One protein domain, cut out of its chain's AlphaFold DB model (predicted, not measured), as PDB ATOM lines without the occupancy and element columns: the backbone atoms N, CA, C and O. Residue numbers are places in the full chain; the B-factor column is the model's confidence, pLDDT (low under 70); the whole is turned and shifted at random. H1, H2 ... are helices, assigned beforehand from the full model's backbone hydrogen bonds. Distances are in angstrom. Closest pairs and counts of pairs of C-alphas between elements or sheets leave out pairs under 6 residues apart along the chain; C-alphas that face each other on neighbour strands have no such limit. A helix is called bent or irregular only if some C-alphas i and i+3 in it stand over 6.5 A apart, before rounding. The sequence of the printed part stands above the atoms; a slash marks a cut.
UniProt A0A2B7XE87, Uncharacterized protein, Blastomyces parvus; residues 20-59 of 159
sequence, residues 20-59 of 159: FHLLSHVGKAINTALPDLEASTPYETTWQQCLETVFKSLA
ATOM      1  N   PHE A  20      14.110 -40.869  40.993       86.94
ATOM      2  CA  PHE A  20      13.780 -39.443  41.083       86.94
ATOM      3  C   PHE A  20      13.506 -38.795  39.715       86.94
ATOM      4  O   PHE A  20      12.542 -38.049  39.561       86.94
ATOM      5  N   HIS A  21      14.336 -39.079  38.707       86.38
ATOM      6  CA  HIS A  21      14.156 -38.501  37.378       86.38
ATOM      7  C   HIS A  21      12.910 -39.059  36.701       86.38
ATOM      8  O   HIS A  21      12.144 -38.289  36.129       86.38
ATOM      9  N   LEU A  22      12.673 -40.366  36.825       88.19
ATOM     10  CA  LEU A  22      11.478 -40.997  36.275       88.19
ATOM     11  C   LEU A  22      10.204 -40.376  36.863       88.19
ATOM     12  O   LEU A  22       9.342 -39.931  36.111       88.19
ATOM     13  N   LEU A  23      10.128 -40.259  38.192       89.12
ATOM     14  CA  LEU A  23       8.993 -39.632  38.874       89.12
ATOM     15  C   LEU A  23       8.817 -38.162  38.474       89.12
ATOM     16  O   LEU A  23       7.693 -37.714  38.275       89.12
ATOM     17  N   SER A  24       9.912 -37.418  38.286       88.19
ATOM     18  CA  SER A  24       9.848 -36.032  37.810       88.19
ATOM     19  C   SER A  24       9.282 -35.927  36.390       88.19
ATOM     20  O   SER A  24       8.458 -35.052  36.128       88.19
ATOM     21  N   HIS A  25       9.686 -36.816  35.476       89.00
ATOM     22  CA  HIS A  25       9.142 -36.855  34.114       89.00
ATOM     23  C   HIS A  25       7.660 -37.233  34.105       89.00
ATOM     24  O   HIS A  25       6.871 -36.567  33.438       89.00
ATOM     25  N   VAL A  26       7.277 -38.244  34.889       88.81
ATOM     26  CA  VAL A  26       5.875 -38.653  35.050       88.81
ATOM     27  C   VAL A  26       5.039 -37.499  35.607       88.81
ATOM     28  O   VAL A  26       4.017 -37.158  35.022       88.81
ATOM     29  N   GLY A  27       5.500 -36.831  36.669       88.19
ATOM     30  CA  GLY A  27       4.799 -35.688  37.259       88.19
ATOM     31  C   GLY A  27       4.616 -34.529  36.276       88.19
ATOM     32  O   GLY A  27       3.521 -33.989  36.153       88.19
ATOM     33  N   LYS A  28       5.651 -34.185  35.498       88.56
ATOM     34  CA  LYS A  28       5.536 -33.171  34.434       88.56
ATOM     35  C   LYS A  28       4.522 -33.569  33.364       88.56
ATOM     36  O   LYS A  28       3.746 -32.723  32.924       88.56
ATOM     37  N   ALA A  29       4.534 -34.833  32.944       88.50
ATOM     38  CA  ALA A  29       3.610 -35.333  31.934       88.50
ATOM     39  C   ALA A  29       2.158 -35.279  32.427       88.50
ATOM     40  O   ALA A  29       1.292 -34.815  31.689       88.50
ATOM     41  N   ILE A  30       1.910 -35.667  33.683       88.19
ATOM     42  CA  ILE A  30       0.593 -35.562  34.324       88.19
ATOM     43  C   ILE A  30       0.140 -34.100  34.355       88.19
ATOM     44  O   ILE A  30      -0.912 -33.797  33.804       88.19
ATOM     45  N   ASN A  31       0.958 -33.188  34.888       88.06
ATOM     46  CA  ASN A  31       0.592 -31.771  35.013       88.06
ATOM     47  C   ASN A  31       0.333 -31.096  33.658       88.06
ATOM     48  O   ASN A  31      -0.492 -30.196  33.559       88.06
ATOM     49  N   THR A  32       1.034 -31.522  32.605       87.25
ATOM     50  CA  THR A  32       0.823 -30.989  31.250       87.25
ATOM     51  C   THR A  32      -0.468 -31.528  30.633       87.25
ATOM     52  O   THR A  32      -1.173 -30.806  29.936       87.25
ATOM     53  N   ALA A  33      -0.775 -32.808  30.860       86.25
ATOM     54  CA  ALA A  33      -1.928 -33.471  30.260       86.25
ATOM     55  C   ALA A  33      -3.239 -33.240  31.029       86.25
ATOM     56  O   ALA A  33      -4.314 -33.407  30.444       86.25
ATOM     57  N   LEU A  34      -3.143 -32.941  32.325       87.62
ATOM     58  CA  LEU A  34      -4.240 -32.826  33.283       87.62
ATOM     59  C   LEU A  34      -3.957 -31.649  34.241       87.62
ATOM     60  O   LEU A  34      -3.657 -31.878  35.412       87.62
ATOM     61  N   PRO A  35      -4.017 -30.394  33.757       85.94
ATOM     62  CA  PRO A  35      -3.693 -29.219  34.572       85.94
ATOM     63  C   PRO A  35      -4.656 -29.016  35.751       85.94
ATOM     64  O   PRO A  35      -4.263 -28.434  36.756       85.94
ATOM     65  N   ASP A  36      -5.883 -29.530  35.643       87.44
ATOM     66  CA  ASP A  36      -6.934 -29.369  36.656       87.44
ATOM     67  C   ASP A  36      -6.936 -30.493  37.710       87.44
ATOM     68  O   ASP A  36      -7.774 -30.506  38.612       87.44
ATOM     69  N   LEU A  37      -6.044 -31.483  37.582       85.69
ATOM     70  CA  LEU A  37      -5.986 -32.608  38.509       85.69
ATOM     71  C   LEU A  37      -5.143 -32.244  39.732       85.69
ATOM     72  O   LEU A  37      -3.916 -32.191  39.665       85.69
ATOM     73  N   GLU A  38      -5.802 -32.099  40.877       81.44
ATOM     74  CA  GLU A  38      -5.140 -31.929  42.167       81.44
ATOM     75  C   GLU A  38      -5.272 -33.199  43.014       81.44
ATOM     76  O   GLU A  38      -6.366 -33.707  43.257       81.44
ATOM     77  N   ALA A  39      -4.135 -33.711  43.486       81.56
ATOM     78  CA  ALA A  39      -4.078 -34.790  44.462       81.56
ATOM     79  C   ALA A  39      -3.518 -34.235  45.775       81.56
ATOM     80  O   ALA A  39      -2.453 -33.619  45.789       81.56
ATOM     81  N   SER A  40      -4.227 -34.459  46.881       81.75
ATOM     82  CA  SER A  40      -3.779 -34.047  48.212       81.75
ATOM     83  C   SER A  40      -3.205 -35.238  48.970       81.75
ATOM     84  O   SER A  40      -3.833 -36.294  49.060       81.75
ATOM     85  N   THR A  41      -2.012 -35.059  49.529       82.19
ATOM     86  CA  THR A  41      -1.348 -36.029  50.406       82.19
ATOM     87  C   THR A  41      -1.005 -35.371  51.744       82.19
ATOM     88  O   THR A  41      -0.590 -34.210  51.745       82.19
ATOM     89  N   PRO A  42      -1.143 -36.078  52.882       86.50
ATOM     90  CA  PRO A  42      -0.770 -35.559  54.200       86.50
ATOM     91  C   PRO A  42       0.703 -35.129  54.283       86.50
ATOM     92  O   PRO A  42       1.543 -35.658  53.557       86.50
ATOM     93  N   TYR A  43       1.016 -34.216  55.213       87.06
ATOM     94  CA  TYR A  43       2.378 -33.696  55.421       87.06
ATOM     95  C   TYR A  43       3.403 -34.801  55.737       87.06
ATOM     96  O   TYR A  43       4.515 -34.778  55.216       87.06
ATOM     97  N   GLU A  44       3.012 -35.802  56.531       93.50
ATOM     98  CA  GLU A  44       3.804 -37.009  56.774       93.50
ATOM     99  C   GLU A  44       3.109 -38.215  56.138       93.50
ATOM    100  O   GLU A  44       1.979 -38.561  56.483       93.50
ATOM    101  N   THR A  45       3.781 -38.862  55.190       92.38
ATOM    102  CA  THR A  45       3.267 -40.049  54.501       92.38
ATOM    103  C   THR A  45       4.413 -40.951  54.052       92.38
ATOM    104  O   THR A  45       5.580 -40.554  54.049       92.38
ATOM    105  N   THR A  46       4.095 -42.190  53.677       93.25
ATOM    106  CA  THR A  46       5.069 -43.119  53.101       93.25
ATOM    107  C   THR A  46       5.101 -42.995  51.578       93.25
ATOM    108  O   THR A  46       4.113 -42.628  50.941       93.25
ATOM    109  N   TRP A  47       6.229 -43.366  50.965       89.88
ATOM    110  CA  TRP A  47       6.358 -43.408  49.502       89.88
ATOM    111  C   TRP A  47       5.250 -44.227  48.835       89.88
ATOM    112  O   TRP A  47       4.706 -43.814  47.814       89.88
ATOM    113  N   GLN A  48       4.890 -45.361  49.435       92.50
ATOM    114  CA  GLN A  48       3.831 -46.223  48.924       92.50
ATOM    115  C   GLN A  48       2.466 -45.523  48.955       92.50
ATOM    116  O   GLN A  48       1.773 -45.504  47.942       92.50
ATOM    117  N   GLN A  49       2.101 -44.897  50.077       90.81
ATOM    118  CA  GLN A  49       0.829 -44.175  50.200       90.81
ATOM    119  C   GLN A  49       0.732 -42.989  49.233       90.81
ATOM    120  O   GLN A  49      -0.336 -42.741  48.672       90.81
ATOM    121  N   CYS A  50       1.843 -42.286  48.997       89.75
ATOM    122  CA  CYS A  50       1.901 -41.202  48.019       89.75
ATOM    123  C   CYS A  50       1.627 -41.719  46.596       89.75
ATOM    124  O   CYS A  50       0.735 -41.214  45.913       89.75
ATOM    125  N   LEU A  51       2.311 -42.791  46.177       90.25
ATOM    126  CA  LEU A  51       2.101 -43.401  44.858       90.25
ATOM    127  C   LEU A  51       0.683 -43.962  44.692       90.25
ATOM    128  O   LEU A  51       0.081 -43.781  43.636       90.25
ATOM    129  N   GLU A  52       0.121 -44.591  45.725       90.44
ATOM    130  CA  GLU A  52      -1.263 -45.075  45.703       90.44
ATOM    131  C   GLU A  52      -2.273 -43.931  45.572       90.44
ATOM    132  O   GLU A  52      -3.254 -44.060  44.843       90.44
ATOM    133  N   THR A  53      -2.039 -42.808  46.252       90.56
ATOM    134  CA  THR A  53      -2.901 -41.622  46.153       90.56
ATOM    135  C   THR A  53      -2.875 -41.043  44.744       90.56
ATOM    136  O   THR A  53      -3.933 -40.791  44.165       90.56
ATOM    137  N   VAL A  54      -1.684 -40.894  44.157       89.75
ATOM    138  CA  VAL A  54      -1.528 -40.438  42.768       89.75
ATOM    139  C   VAL A  54      -2.219 -41.405  41.806       89.75
ATOM    140  O   VAL A  54      -3.002 -40.978  40.964       89.75
ATOM    141  N   PHE A  55      -2.005 -42.713  41.967       88.88
ATOM    142  CA  PHE A  55      -2.630 -43.733  41.125       88.88
ATOM    143  C   PHE A  55      -4.163 -43.703  41.205       88.88
ATOM    144  O   PHE A  55      -4.837 -43.731  40.176       88.88
ATOM    145  N   LYS A  56      -4.726 -43.584  42.414       89.12
ATOM    146  CA  LYS A  56      -6.176 -43.441  42.623       89.12
ATOM    147  C   LYS A  56      -6.718 -42.164  41.982       89.12
ATOM    148  O   LYS A  56      -7.778 -42.211  41.368       89.12
ATOM    149  N   SER A  57      -5.980 -41.058  42.083       87.75
ATOM    150  CA  SER A  57      -6.373 -39.762  41.508       87.75
ATOM    151  C   SER A  57      -6.400 -39.790  39.979       87.75
ATOM    152  O   SER A  57      -7.236 -39.140  39.363       87.75
ATOM    153  N   LEU A  58      -5.529 -40.587  39.355       87.44
ATOM    154  CA  LEU A  58      -5.511 -40.771  37.903       87.44
ATOM    155  C   LEU A  58      -6.670 -41.640  37.384       87.44
ATOM    156  O   LEU A  58      -6.917 -41.635  36.182       87.44
ATOM    157  N   ALA A  59      -7.380 -42.371  38.254       77.38
ATOM    158  CA  ALA A  59      -8.658 -43.044  37.985       77.38
ATOM    159  C   ALA A  59      -8.767 -43.789  36.628       77.38
ATOM    160  O   ALA A  59      -9.799 -43.741  35.963       77.38
TER     161      ALA A  59
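This is residues 20 to 59 of the 159 residues of an uncharacterized protein of Blastomyces parvus (UniProt A0A2B7XE87). Two helices, H1 and H2, run side by side in nearly the same direction with a gap between them, and a long loop from residue 34 to residue 46 folds back from the end of H1 to the start of H2. Residues 43 to 48, the last of that loop and the first two of H2, stick out from the rest. The printed part has 40 residues with two named helices, H1 then H2, and no named strand; its class is all helix. It is only just compact, close to loose, with a radius of gyration of the C-alphas of 10.4 A, and its outline is rounded, spanning 26 by 22 by 17 A.

Find C-alpha 20 at (13.780, -39.443, 41.083); here H1 begins, residues 20 to 33, and it runs 20.0 A to C-alpha 33 at (-1.928, -33.471, 30.260). Read on through residues 34 to 46, which hold no named element. At C-alpha 47, (6.358, -43.408, 49.502), H2 begins, residues 47 to 58, and it runs 16.8 A to C-alpha 58 at (-5.511, -40.771, 37.903).

Compare the C-alphas of H1 with those of H2 and you will find the two helices apart, with no C-alpha of the one within 8 A of the other. The 13 residues between them form a long link. In both helices every O i to N i+4 pair is within hydrogen-bond range. Neither helix is bent.

Look for the two C-alphas farthest apart, those of Ala 33 and Glu 44, at 27.4 A. The C-alphas of Phe 20 and Ala 59, the first and last printed, are 22.9 A apart. The printed part has no cut. In the B-factor column the mean pLDDT of the printed part is 87.8, and no printed residue is under 70.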